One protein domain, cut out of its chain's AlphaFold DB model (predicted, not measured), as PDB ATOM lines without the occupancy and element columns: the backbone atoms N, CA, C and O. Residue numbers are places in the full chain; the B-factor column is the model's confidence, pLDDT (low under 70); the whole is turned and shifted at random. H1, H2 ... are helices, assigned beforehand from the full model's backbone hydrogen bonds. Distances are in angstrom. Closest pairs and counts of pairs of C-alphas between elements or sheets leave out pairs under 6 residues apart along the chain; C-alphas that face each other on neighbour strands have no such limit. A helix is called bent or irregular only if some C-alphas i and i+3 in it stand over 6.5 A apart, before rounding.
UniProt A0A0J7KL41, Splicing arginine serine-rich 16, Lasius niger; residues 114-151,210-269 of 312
ATOM      1  N   THR A 114     409.986 296.419 364.633       90.88
ATOM      2  CA  THR A 114     408.894 295.532 364.236       90.88
ATOM      3  C   THR A 114     408.402 295.884 362.833       90.88
ATOM      4  O   THR A 114     408.740 296.925 362.271       90.88
ATOM      5  N   SER A 115     407.583 295.017 362.231       90.31
ATOM      6  CA  SER A 115     406.961 295.342 360.939       90.31
ATOM      7  C   SER A 115     406.096 296.603 361.005       90.31
ATOM      8  O   SER A 115     406.020 297.333 360.022       90.31
ATOM      9  N   GLU A 116     405.450 296.851 362.146       92.81
ATOM     10  CA  GLU A 116     404.620 298.034 362.368       92.81
ATOM     11  C   GLU A 116     405.487 299.292 362.475       92.81
ATOM     12  O   GLU A 116     405.196 300.282 361.812       92.81
ATOM     13  N   ASP A 117     406.612 299.229 363.196       91.81
ATOM     14  CA  ASP A 117     407.548 300.358 363.291       91.81
ATOM     15  C   ASP A 117     408.113 300.750 361.922       91.81
ATOM     16  O   ASP A 117     408.236 301.934 361.609       91.81
ATOM     17  N   ARG A 118     408.422 299.761 361.074       93.69
ATOM     18  CA  ARG A 118     408.882 300.018 359.702       93.69
ATOM     19  C   ARG A 118     407.790 300.658 358.853       93.69
ATOM     20  O   ARG A 118     408.078 301.590 358.115       93.69
ATOM     21  N   HIS A 119     406.539 300.234 358.999       94.31
ATOM     22  CA  HIS A 119     405.419 300.872 358.306       94.31
ATOM     23  C   HIS A 119     405.192 302.319 358.787       94.31
ATOM     24  O   HIS A 119     404.994 303.222 357.983       94.31
ATOM     25  N   ILE A 120     405.332 302.581 360.091       94.12
ATOM     26  CA  ILE A 120     405.286 303.944 360.645       94.12
ATOM     27  C   ILE A 120     406.428 304.804 360.089       94.12
ATOM     28  O   ILE A 120     406.218 305.971 359.761       94.12
ATOM     29  N   ASN A 121     407.638 304.251 359.989       94.31
ATOM     30  CA  ASN A 121     408.777 304.947 359.397       94.31
ATOM     31  C   ASN A 121     408.558 305.232 357.909       94.31
ATOM     32  O   ASN A 121     408.926 306.311 357.453       94.31
ATOM     33  N   TYR A 122     407.927 304.315 357.170       95.25
ATOM     34  CA  TYR A 122     407.514 304.565 355.793       95.25
ATOM     35  C   TYR A 122     406.606 305.791 355.713       95.25
ATOM     36  O   TYR A 122     406.989 306.759 355.071       95.25
ATOM     37  N   GLU A 123     405.492 305.821 356.447       92.44
ATOM     38  CA  GLU A 123     404.575 306.973 356.443       92.44
ATOM     39  C   GLU A 123     405.263 308.278 356.869       92.44
ATOM     40  O   GLU A 123     405.036 309.341 356.292       92.44
ATOM     41  N   ARG A 124     406.152 308.206 357.865       91.88
ATOM     42  CA  ARG A 124     406.863 309.374 358.398       91.88
ATOM     43  C   ARG A 124     407.878 309.951 357.413       91.88
ATOM     44  O   ARG A 124     408.028 311.168 357.345       91.88
ATOM     45  N   TYR A 125     408.603 309.091 356.704       93.44
ATOM     46  CA  TYR A 125     409.758 309.481 355.896       93.44
ATOM     47  C   TYR A 125     409.534 309.301 354.390       93.44
ATOM     48  O   TYR A 125     410.463 309.548 353.621       93.44
ATOM     49  N   ARG A 126     408.323 308.924 353.947       91.81
ATOM     50  CA  ARG A 126     407.999 308.603 352.545       91.81
ATOM     51  C   ARG A 126     408.540 309.640 351.569       91.81
ATOM     52  O   ARG A 126     409.303 309.296 350.671       91.81
ATOM     53  N   ILE A 127     408.171 310.897 351.797       89.69
ATOM     54  CA  ILE A 127     408.516 312.043 350.947       89.69
ATOM     55  C   ILE A 127     410.010 312.371 351.048       89.69
ATOM     56  O   ILE A 127     410.641 312.696 350.050       89.69
ATOM     57  N   ILE A 128     410.604 312.237 352.236       91.75
ATOM     58  CA  ILE A 128     412.025 312.541 352.452       91.75
ATOM     59  C   ILE A 128     412.905 311.563 351.667       91.75
ATOM     60  O   ILE A 128     413.814 311.990 350.961       91.75
ATOM     61  N   VAL A 129     412.592 310.265 351.725       93.06
ATOM     62  CA  VAL A 129     413.294 309.231 350.948       93.06
ATOM     63  C   VAL A 129     413.165 309.492 349.445       93.06
ATOM     64  O   VAL A 129     414.145 309.370 348.713       93.06
ATOM     65  N   GLN A 130     411.971 309.876 348.990       90.25
ATOM     66  CA  GLN A 130     411.692 310.245 347.599       90.25
ATOM     67  C   GLN A 130     412.539 311.436 347.146       90.25
ATOM     68  O   GLN A 130     413.223 311.354 346.129       90.25
ATOM     69  N   ASN A 131     412.536 312.518 347.923       90.69
ATOM     70  CA  ASN A 131     413.296 313.728 347.632       90.69
ATOM     71  C   ASN A 131     414.797 313.451 347.592       90.69
ATOM     72  O   ASN A 131     415.473 313.886 346.664       90.69
ATOM     73  N   GLU A 132     415.317 312.686 348.553       92.44
ATOM     74  CA  GLU A 132     416.733 312.322 348.587       92.44
ATOM     75  C   GLU A 132     417.121 311.447 347.385       92.44
ATOM     76  O   GLU A 132     418.161 311.684 346.772       92.44
ATOM     77  N   PHE A 133     416.269 310.493 346.990       91.38
ATOM     78  CA  PHE A 133     416.473 309.692 345.780       91.38
ATOM     79  C   PHE A 133     416.456 310.541 344.497       91.38
ATOM     80  O   PHE A 133     417.282 310.335 343.610       91.38
ATOM     81  N   LEU A 134     415.550 311.520 344.406       89.00
ATOM     82  CA  LEU A 134     415.433 312.433 343.263       89.00
ATOM     83  C   LEU A 134     416.469 313.573 343.279       89.00
ATOM     84  O   LEU A 134     416.557 314.332 342.315       89.00
ATOM     85  N   GLY A 135     417.254 313.713 344.353       89.94
ATOM     86  CA  GLY A 135     418.217 314.804 344.521       89.94
ATOM     87  C   GLY A 135     417.577 316.172 344.789       89.94
ATOM     88  O   GLY A 135     418.216 317.203 344.573       89.94
ATOM     89  N   VAL A 136     416.326 316.201 345.254       89.06
ATOM     90  CA  VAL A 136     415.629 317.425 345.661       89.06
ATOM     91  C   VAL A 136     416.153 317.856 347.028       89.06
ATOM     92  O   VAL A 136     416.053 317.119 348.009       89.06
ATOM     93  N   THR A 137     416.719 319.060 347.105       90.44
ATOM     94  CA  THR A 137     417.228 319.602 348.369       90.44
ATOM     95  C   THR A 137     416.085 320.072 349.265       90.44
ATOM     96  O   THR A 137     415.055 320.551 348.789       90.44
ATOM     97  N   GLU A 138     416.290 319.987 350.581       88.62
ATOM     98  CA  GLU A 138     415.318 320.463 351.570       88.62
ATOM     99  C   GLU A 138     414.964 321.942 351.356       88.62
ATOM    100  O   GLU A 138     413.792 322.304 351.389       88.62
ATOM    101  N   GLU A 139     415.953 322.787 351.052       90.12
ATOM    102  CA  GLU A 139     415.737 324.214 350.781       90.12
ATOM    103  C   GLU A 139     414.775 324.443 349.607       90.12
ATOM    104  O   GLU A 139     413.843 325.239 349.729       90.12
ATOM    105  N   LYS A 140     414.945 323.702 348.501       88.81
ATOM    106  CA  LYS A 140     414.048 323.786 347.339       88.81
ATOM    107  C   LYS A 140     412.639 323.314 347.691       88.81
ATOM    108  O   LYS A 140     411.665 323.982 347.352       88.81
ATOM    109  N   PHE A 141     412.531 322.205 348.418       86.94
ATOM    110  CA  PHE A 141     411.244 321.644 348.825       86.94
ATOM    111  C   PHE A 141     410.473 322.584 349.767       86.94
ATOM    112  O   PHE A 141     409.291 322.848 349.561       86.94
ATOM    113  N   LEU A 142     411.146 323.156 350.770       87.06
ATOM    114  CA  LEU A 142     410.549 324.124 351.694       87.06
ATOM    115  C   LEU A 142     410.170 325.436 350.999       87.06
ATOM    116  O   LEU A 142     409.142 326.029 351.328       87.06
ATOM    117  N   HIS A 143     410.977 325.892 350.036       87.19
ATOM    118  CA  HIS A 143     410.642 327.069 349.240       87.19
ATOM    119  C   HIS A 143     409.369 326.848 348.415       87.19
ATOM    120  O   HIS A 143     408.495 327.715 348.400       87.19
ATOM    121  N   GLN A 144     409.216 325.667 347.812       84.31
ATOM    122  CA  GLN A 144     407.998 325.296 347.097       84.31
ATOM    123  C   GLN A 144     406.772 325.299 348.021       84.31
ATOM    124  O   GLN A 144     405.768 325.929 347.693       84.31
ATOM    125  N   ILE A 145     406.866 324.689 349.213       83.50
ATOM    126  CA  ILE A 145     405.780 324.731 350.215       83.50
ATOM    127  C   ILE A 145     405.403 326.181 350.537       83.50
ATOM    128  O   ILE A 145     404.223 326.528 350.551       83.50
ATOM    129  N   HIS A 146     406.395 327.045 350.758       83.81
ATOM    130  CA  HIS A 146     406.154 328.454 351.050       83.81
ATOM    131  C   HIS A 146     405.384 329.158 349.922       83.81
ATOM    132  O   HIS A 146     404.436 329.900 350.196       83.81
ATOM    133  N   LEU A 147     405.757 328.925 348.662       83.88
ATOM    134  CA  LEU A 147     405.054 329.500 347.514       83.88
ATOM    135  C   LEU A 147     403.609 328.997 347.427       83.88
ATOM    136  O   LEU A 147     402.693 329.800 347.239       83.88
ATOM    137  N   GLU A 148     403.379 327.700 347.624       80.94
ATOM    138  CA  GLU A 148     402.030 327.127 347.596       80.94
ATOM    139  C   GLU A 148     401.149 327.605 348.752       80.94
ATOM    140  O   GLU A 148     399.951 327.821 348.564       80.94
ATOM    141  N   GLU A 149     401.719 327.845 349.932       79.69
ATOM    142  CA  GLU A 149     400.995 328.443 351.056       79.69
ATOM    143  C   GLU A 149     400.563 329.888 350.763       79.69
ATOM    144  O   GLU A 149     399.454 330.290 351.128       79.69
ATOM    145  N   GLN A 150     401.414 330.684 350.105       80.81
ATOM    146  CA  GLN A 150     401.114 332.091 349.805       80.81
ATOM    147  C   GLN A 150     400.186 332.265 348.596       80.81
ATOM    148  O   GLN A 150     399.340 333.165 348.591       80.81
ATOM    149  N   PHE A 151     400.335 331.426 347.569       81.44
ATOM    150  CA  PHE A 151     399.692 331.619 346.264       81.44
ATOM    151  C   PHE A 151     398.726 330.490 345.864       81.44
ATOM    152  O   PHE A 151     397.972 330.645 344.900       81.44
ATOM    153  N   CYS A 210     403.769 311.793 342.776       57.88
ATOM    154  CA  CYS A 210     403.909 310.375 343.041       57.88
ATOM    155  C   CYS A 210     404.872 309.821 341.989       57.88
ATOM    156  O   CYS A 210     404.565 309.848 340.795       57.88
ATOM    157  N   VAL A 211     406.035 309.331 342.422       67.81
ATOM    158  CA  VAL A 211     406.942 308.603 341.530       67.81
ATOM    159  C   VAL A 211     406.128 307.493 340.871       67.81
ATOM    160  O   VAL A 211     405.534 306.671 341.570       67.81
ATOM    161  N   ASP A 212     406.048 307.503 339.538       72.00
ATOM    162  CA  ASP A 212     405.263 306.515 338.804       72.00
ATOM    163  C   ASP A 212     405.913 305.144 338.966       72.00
ATOM    164  O   ASP A 212     406.858 304.790 338.262       72.00
ATOM    165  N   VAL A 213     405.374 304.373 339.909       78.25
ATOM    166  CA  VAL A 213     405.877 303.054 340.289       78.25
ATOM    167  C   VAL A 213     405.949 302.111 339.085       78.25
ATOM    168  O   VAL A 213     406.814 301.239 339.042       78.25
ATOM    169  N   SER A 214     405.103 302.315 338.068       77.25
ATOM    170  CA  SER A 214     405.085 301.485 336.859       77.25
ATOM    171  C   SER A 214     406.292 301.692 335.937       77.25
ATOM    172  O   SER A 214     406.569 300.827 335.107       77.25
ATOM    173  N   GLN A 215     407.003 302.816 336.074       83.94
ATOM    174  CA  GLN A 215     408.152 303.187 335.241       83.94
ATOM    175  C   GLN A 215     409.494 303.028 335.969       83.94
ATOM    176  O   GLN A 215     410.532 303.385 335.415       83.94
ATOM    177  N   ILE A 216     409.491 302.519 337.204       86.06
ATOM    178  CA  ILE A 216     410.710 302.352 337.997       86.06
ATOM    179  C   ILE A 216     411.415 301.055 337.592       86.06
ATOM    180  O   ILE A 216     410.877 299.955 337.738       86.06
ATOM    181  N   GLU A 217     412.656 301.180 337.127       90.81
ATOM    182  CA  GLU A 217     413.506 300.031 336.814       90.81
ATOM    183  C   GLU A 217     413.944 299.292 338.096       90.81
ATOM    184  O   GLU A 217     414.127 299.917 339.147       90.81
ATOM    185  N   PRO A 218     414.223 297.974 338.047       92.19
ATOM    186  CA  PRO A 218     414.652 297.215 339.225       92.19
ATOM    187  C   PRO A 218     415.896 297.783 339.929       92.19
ATOM    188  O   PRO A 218     416.034 297.651 341.145       92.19
ATOM    189  N   SER A 219     416.805 298.425 339.185       93.00
ATOM    190  CA  SER A 219     417.977 299.100 339.754       93.00
ATOM    191  C   SER A 219     417.599 300.350 340.546       93.00
ATOM    192  O   SER A 219     418.101 300.543 341.648       93.00
ATOM    193  N   GLN A 220     416.668 301.155 340.031       92.81
ATOM    194  CA  GLN A 220     416.161 302.351 340.708       92.81
ATOM    195  C   GLN A 220     415.375 301.970 341.965       92.81
ATOM    196  O   GLN A 220     415.577 302.558 343.022       92.81
ATOM    197  N   ALA A 221     414.559 300.915 341.890       93.38
ATOM    198  CA  ALA A 221     413.880 300.362 343.059       93.38
ATOM    199  C   ALA A 221     414.878 299.923 344.147       93.38
ATOM    200  O   ALA A 221     414.640 300.129 345.338       93.38
ATOM    201  N   HIS A 222     416.014 299.332 343.761       95.06
ATOM    202  CA  HIS A 222     417.069 298.979 344.709       95.06
ATOM    203  C   HIS A 222     417.718 300.220 345.340       95.06
ATOM    204  O   HIS A 222     417.869 300.266 346.558       95.06
ATOM    205  N   GLU A 223     418.041 301.238 344.542       94.81
ATOM    206  CA  GLU A 223     418.604 302.506 345.025       94.81
ATOM    207  C   GLU A 223     417.663 303.229 345.998       94.81
ATOM    208  O   GLU A 223     418.096 303.634 347.076       94.81
ATOM    209  N   MET A 224     416.365 303.302 345.691       94.25
ATOM    210  CA  MET A 224     415.352 303.867 346.592       94.25
ATOM    211  C   MET A 224     415.324 303.140 347.940       94.25
ATOM    212  O   MET A 224     415.287 303.769 348.997       94.25
ATOM    213  N   ASN A 225     415.402 301.807 347.922       94.94
ATOM    214  CA  ASN A 225     415.460 301.014 349.146       94.94
ATOM    215  C   ASN A 225     416.769 301.219 349.932       94.94
ATOM    216  O   ASN A 225     416.754 301.133 351.158       94.94
ATOM    217  N   LEU A 226     417.896 301.507 349.271       95.94
ATOM    218  CA  LEU A 226     419.149 301.850 349.956       95.94
ATOM    219  C   LEU A 226     419.057 303.204 350.669       95.94
ATOM    220  O   LEU A 226     419.527 303.327 351.798       95.94
ATOM    221  N   VAL A 227     418.420 304.201 350.049       95.12
ATOM    222  CA  VAL A 227     418.152 305.498 350.695       95.12
ATOM    223  C   VAL A 227     417.255 305.299 351.919       95.12
ATOM    224  O   VAL A 227     417.566 305.769 353.013       95.12
ATOM    225  N   ALA A 228     416.190 304.512 351.760       94.75
ATOM    226  CA  ALA A 228     415.218 304.208 352.803       94.75
ATOM    227  C   ALA A 228     415.817 303.566 354.070       94.75
ATOM    228  O   ALA A 228     415.288 303.757 355.167       94.75
ATOM    229  N   GLN A 229     416.936 302.841 353.955       93.75
ATOM    230  CA  GLN A 229     417.596 302.207 355.104       93.75
ATOM    231  C   GLN A 229     418.071 303.211 356.157       93.75
ATOM    232  O   GLN A 229     418.023 302.904 357.348       93.75
ATOM    233  N   LYS A 230     418.438 304.436 355.753       92.38
ATOM    234  CA  LYS A 230     418.799 305.524 356.684       92.38
ATOM    235  C   LYS A 230     417.639 305.927 357.600       92.38
ATOM    236  O   LYS A 230     417.861 306.478 358.672       92.38
ATOM    237  N   TYR A 231     416.414 305.625 357.179       92.88
ATOM    238  CA  TYR A 231     415.171 306.010 357.836       92.88
ATOM    239  C   TYR A 231     414.484 304.831 358.544       92.88
ATOM    240  O   TYR A 231     413.320 304.926 358.930       92.88
ATOM    241  N   GLY A 232     415.194 303.714 358.740       91.44
ATOM    242  CA  GLY A 232     414.688 302.563 359.493       91.44
ATOM    243  C   GLY A 232     413.772 301.634 358.691       91.44
ATOM    244  O   GLY A 232     412.940 300.943 359.276       91.44
ATOM    245  N   LEU A 233     413.908 301.614 357.365       93.62
ATOM    246  CA  LEU A 233     413.284 300.619 356.488       93.62
ATOM    247  C   LEU A 233     414.288 299.520 356.133       93.62
ATOM    248  O   LEU A 233     415.494 299.757 356.126       93.62
ATOM    249  N   LEU A 234     413.813 298.305 355.858       93.62
ATOM    250  CA  LEU A 234     414.691 297.163 355.595       93.62
ATOM    251  C   LEU A 234     414.386 296.516 354.245       93.62
ATOM    252  O   LEU A 234     413.258 296.513 353.767       93.62
ATOM    253  N   GLY A 235     415.406 295.910 353.637       92.69
ATOM    254  CA  GLY A 235     415.234 295.107 352.427       92.69
ATOM    255  C   GLY A 235     414.559 295.879 351.291       92.69
ATOM    256  O   GLY A 235     415.148 296.815 350.761       92.69
ATOM    257  N   ALA A 236     413.354 295.447 350.911       94.81
ATOM    258  CA  ALA A 236     412.549 296.037 349.840       94.81
ATOM    259  C   ALA A 236     411.307 296.794 350.358       94.81
ATOM    260  O   ALA A 236     410.387 297.053 349.581       94.81
ATOM    261  N   ASP A 237     411.262 297.105 351.661       95.19
ATOM    262  CA  ASP A 237     410.087 297.670 352.332       95.19
ATOM    263  C   ASP A 237     409.577 298.938 351.635       95.19
ATOM    264  O   ASP A 237     408.392 299.033 351.332       95.19
ATOM    265  N   TYR A 238     410.465 299.890 351.324       95.12
ATOM    266  CA  TYR A 238     410.061 301.183 350.767       95.12
ATOM    267  C   TYR A 238     409.345 301.034 349.426       95.12
ATOM    268  O   TYR A 238     408.238 301.535 349.246       95.12
ATOM    269  N   PHE A 239     409.961 300.310 348.491       94.69
ATOM    270  CA  PHE A 239     409.369 300.098 347.172       94.69
ATOM    271  C   PHE A 239     408.097 299.239 347.242       94.69
ATOM    272  O   PHE A 239     407.143 299.487 346.505       94.69
ATOM    273  N   SER A 240     408.055 298.254 348.148       94.44
ATOM    274  CA  SER A 240     406.864 297.431 348.385       94.44
ATOM    275  C   SER A 240     405.686 298.274 348.873       94.44
ATOM    276  O   SER A 240     404.592 298.148 348.329       94.44
ATOM    277  N   PHE A 241     405.897 299.139 349.869       95.19
ATOM    278  CA  PHE A 241     404.848 300.015 350.389       95.19
ATOM    279  C   PHE A 241     404.424 301.068 349.363       95.19
ATOM    280  O   PHE A 241     403.233 301.293 349.186       95.19
ATOM    281  N   LEU A 242     405.364 301.620 348.592       92.44
ATOM    282  CA  LEU A 242     405.037 302.560 347.518       92.44
ATOM    283  C   LEU A 242     404.177 301.918 346.417       92.44
ATOM    284  O   LEU A 242     403.253 302.542 345.896       92.44
ATOM    285  N   THR A 243     404.454 300.657 346.082       91.88
ATOM    286  CA  THR A 243     403.635 299.882 345.136       91.88
ATOM    287  C   THR A 243     402.238 299.638 345.697       91.88
ATOM    288  O   THR A 243     401.255 299.814 344.980       91.88
ATOM    289  N   GLN A 244     402.142 299.292 346.982       92.00
ATOM    290  CA  GLN A 244     400.864 299.112 347.662       92.00
ATOM    291  C   GLN A 244     400.035 300.407 347.656       92.00
ATOM    292  O   GLN A 244     398.875 300.362 347.259       92.00
ATOM    293  N   ASP A 245     400.626 301.556 347.992       89.88
ATOM    294  CA  ASP A 245     399.952 302.863 347.946       89.88
ATOM    295  C   ASP A 245     399.411 303.178 346.544       89.88
ATOM    296  O   ASP A 245     398.286 303.658 346.387       89.88
ATOM    297  N   PHE A 246     400.205 302.892 345.507       87.06
ATOM    298  CA  PHE A 246     399.804 303.097 344.118       87.06
ATOM    299  C   PHE A 246     398.623 302.198 343.721       87.06
ATOM    300  O   PHE A 246     397.645 302.670 343.134       87.06
ATOM    301  N   GLU A 247     398.685 300.908 344.061       89.62
ATOM    302  CA  GLU A 247     397.599 299.958 343.814       89.62
ATOM    303  C   GLU A 247     396.326 300.349 344.578       89.62
ATOM    304  O   GLU A 247     395.235 300.366 344.002       89.62
ATOM    305  N   GLU A 248     396.447 300.733 345.849       87.19
ATOM    306  CA  GLU A 248     395.333 301.202 346.672       87.19
ATOM    307  C   GLU A 248     394.698 302.474 346.087       87.19
ATOM    308  O   GLU A 248     393.475 302.532 345.919       87.19
ATOM    309  N   ALA A 249     395.499 303.454 345.665       84.62
ATOM    310  CA  ALA A 249     395.003 304.667 345.018       84.62
ATOM    311  C   ALA A 249     394.260 304.366 343.702       84.62
ATOM    312  O   ALA A 249     393.181 304.917 343.446       84.62
ATOM    313  N   GLU A 250     394.785 303.457 342.876       85.62
ATOM    314  CA  GLU A 250     394.152 303.066 341.616       85.62
ATOM    315  C   GLU A 250     392.867 302.253 341.854       85.62
ATOM    316  O   GLU A 250     391.857 302.483 341.182       85.62
ATOM    317  N   THR A 251     392.829 301.373 342.862       87.81
ATOM    318  CA  THR A 251     391.593 300.664 343.243       87.81
ATOM    319  C   THR A 251     390.514 301.630 343.733       87.81
ATOM    320  O   THR A 251     389.353 301.511 343.326       87.81
ATOM    321  N   LEU A 252     390.880 302.642 344.528       81.50
ATOM    322  CA  LEU A 252     389.963 303.679 344.995       81.50
ATOM    323  C   LEU A 252     389.436 304.523 343.826       81.50
ATOM    324  O   LEU A 252     388.236 304.808 343.741       81.50
ATOM    325  N   ARG A 253     390.308 304.870 342.875       82.00
ATOM    326  CA  ARG A 253     389.940 305.582 341.645       82.00
ATOM    327  C   ARG A 253     388.974 304.768 340.786       82.00
ATOM    328  O   ARG A 253     387.981 305.312 340.295       82.00
ATOM    329  N   GLN A 254     389.225 303.472 340.614       85.25
ATOM    330  CA  GLN A 254     388.337 302.578 339.872       85.25
ATOM    331  C   GLN A 254     386.991 302.402 340.579       85.25
ATOM    332  O   GLN A 254     385.954 302.466 339.918       85.25
ATOM    333  N   ALA A 255     386.979 302.247 341.905       83.38
ATOM    334  CA  ALA A 255     385.753 302.179 342.696       83.38
ATOM    335  C   ALA A 255     384.916 303.460 342.549       83.38
ATOM    336  O   ALA A 255     383.718 303.380 342.266       83.38
ATOM    337  N   ARG A 256     385.556 304.635 342.626       78.38
ATOM    338  CA  ARG A 256     384.910 305.933 342.389       78.38
ATOM    339  C   ARG A 256     384.331 306.025 340.978       78.38
ATOM    340  O   ARG A 256     383.175 306.400 340.813       78.38
ATOM    341  N   LYS A 257     385.089 305.619 339.956       77.19
ATOM    342  CA  LYS A 257     384.610 305.597 338.566       77.19
ATOM    343  C   LYS A 257     383.413 304.659 338.386       77.19
ATOM    344  O   LYS A 257     382.453 305.018 337.713       77.19
ATOM    345  N   GLN A 258     383.432 303.477 339.004       76.56
ATOM    346  CA  GLN A 258     382.306 302.541 338.969       76.56
ATOM    347  C   GLN A 258     381.066 303.104 339.676       76.56
ATOM    348  O   GLN A 258     379.947 302.896 339.206       76.56
ATOM    349  N   GLU A 259     381.235 303.808 340.795       74.12
ATOM    350  CA  GLU A 259     380.139 304.506 341.473       74.12
ATOM    351  C   GLU A 259     379.566 305.627 340.595       74.12
ATOM    352  O   GLU A 259     378.349 305.713 340.421       74.12
ATOM    353  N   GLU A 260     380.427 306.429 339.965       69.56
ATOM    354  CA  GLU A 260     380.034 307.475 339.020       69.56
ATOM    355  C   GLU A 260     379.291 306.892 337.807       69.56
ATOM    356  O   GLU A 260     378.242 307.409 337.415       69.56
ATOM    357  N   GLU A 261     379.765 305.780 337.239       73.94
ATOM    358  CA  GLU A 261     379.099 305.069 336.144       73.94
ATOM    359  C   GLU A 261     377.737 304.503 336.571       73.94
ATOM    360  O   GLU A 261     376.749 304.681 335.850       73.94
ATOM    361  N   LYS A 262     377.632 303.906 337.766       72.62
ATOM    362  CA  LYS A 262     376.350 303.452 338.343       72.62
ATOM    363  C   LYS A 262     375.390 304.624 338.565       72.62
ATOM    364  O   LYS A 262     374.215 304.529 338.203       72.62
ATOM    365  N   ALA A 263     375.878 305.754 339.073       64.56
ATOM    366  CA  ALA A 263     375.090 306.968 339.262       64.56
ATOM    367  C   ALA A 263     374.651 307.592 337.923       64.56
ATOM    368  O   ALA A 263     373.549 308.134 337.814       64.56
ATOM    369  N   MET A 264     375.479 307.505 336.881       61.22
ATOM    370  CA  MET A 264     375.163 307.978 335.530       61.22
ATOM    371  C   MET A 264     374.171 307.056 334.807       61.22
ATOM    372  O   MET A 264     373.303 307.549 334.082       61.22
ATOM    373  N   TYR A 265     374.249 305.741 335.029       57.03
ATOM    374  CA  TYR A 265     373.307 304.763 334.479       57.03
ATOM    375  C   TYR A 265     371.939 304.837 335.174       57.03
ATOM    376  O   TYR A 265     370.907 304.859 334.499       57.03
ATOM    377  N   SER A 266     371.922 305.032 336.498       49.34
ATOM    378  CA  SER A 266     370.709 305.344 337.272       49.34
ATOM    379  C   SER A 266     370.007 306.616 336.757       49.34
ATOM    380  O   SER A 266     368.782 306.663 336.644       49.34
ATOM    381  N   LYS A 267     370.769 307.625 336.307       46.50
ATOM    382  CA  LYS A 267     370.228 308.872 335.729       46.50
ATOM    383  C   LYS A 267     369.736 308.753 334.274       46.50
ATOM    384  O   LYS A 267     368.993 309.634 333.838       46.50
ATOM    385  N   LYS A 268     370.127 307.718 333.514       47.81
ATOM    386  CA  LYS A 268     369.739 307.532 332.095       47.81
ATOM    387  C   LYS A 268     368.598 306.529 331.871       47.81
ATOM    388  O   LYS A 268     368.018 306.524 330.787       47.81
ATOM    389  N   GLY A 269     368.226 305.732 332.871       41.66
ATOM    390  CA  GLY A 269     367.137 304.753 332.779       41.66
ATOM    391  C   GLY A 269     365.793 305.282 333.283       41.66
ATOM    392  O   GLY A 269     365.352 304.905 334.369       41.66
TER     393      GLY A 269
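Overview. This is residues 114 to 151 and 210 to 269 of the 312 residues of the protein "Splicing arginine serine-rich 16" of Lasius niger (UniProt A0A0J7KL41). What shape do these atoms make? A small, compact body of crossed helices, made by bent H1, H3 and the first part of H4, sends out two arms: residues 248 to 269, nearly all of them in the long helix H4, and residues 142 to 151 of H2. The long arm of H4 sets the longest axis. What is it built of? The printed part has 98 residues with four named helices, in the order H1, H2, H3, H4, and no named strand, and its class is all helix. The whole is loose, with a radius of gyration of the C-alphas of 17.8 A, and spans 57 by 38 by 27 A, only just elongated.

Along the chain. Where is the first helix, and is it straight? H1, residues 115 to 134, was assigned as one helix by its hydrogen bonds but is bent, with C-alphas 124 and 127 8.1 A apart. Its arms are H1a, residues 115 to 124, 14.3 A long from C-alpha 115 at (406.961, 295.342, 360.939), and H1b, residues 127 to 134, 10.3 A long. Where do the others run? H2, residues 138 to 151, is 19.9 A long, and H3, residues 218 to 229, is 16.9 A long. H4, residues 237 to 268, is 46.2 A long and ends with C-alpha 268 at (369.739, 307.532, 332.095).

Arrangement. How do the arms of H1 stand? H1a and H1b are about perpendicular, at 74 degrees. H1a touches H4 through residues 237 to 241 of H4 alone, closest at the C-alphas of Tyr 122 and Tyr 238, 6.6 A; at 72 degrees they are only just about perpendicular. H2 touches no helix but is near H1b, with 5 pairs of C-alphas within 10 A. What does H3 touch? Residues 223 to 228 of H3 touch H1b, closest at the C-alphas of Val 129 and Ala 228, 5.7 A, at a steep tilt of 49 degrees, opposite ways. H3 also touches residues 237 to 239 of H4, closest at the C-alphas of Asn 225 and Tyr 238, 5.6 A, opposite ways at a tilt of 69 degrees, only just steep. Are the helix backbones whole? In H1a, H1b, H2, H3 and H4 every O i to N i+4 pair is within hydrogen-bond range.

Size, cuts and confidence. How large is it? The two C-alphas farthest apart, those of Lys 230 and Gly 269, are 56.9 A apart; without the stretches that stand free, the body spans 33 by 26 by 19 A. Is anything missing? Residues 152 to 209 are not printed, and C-alphas 151 and 210 are 21.9 A apart across the cut. The link from H1 to H2 is tight and that from H3 to H4 is short. Where is confidence low? The mean pLDDT of the printed part is 85.4; residues 210 to 211, 260 and 263 to 269 of this predicted model are under 70.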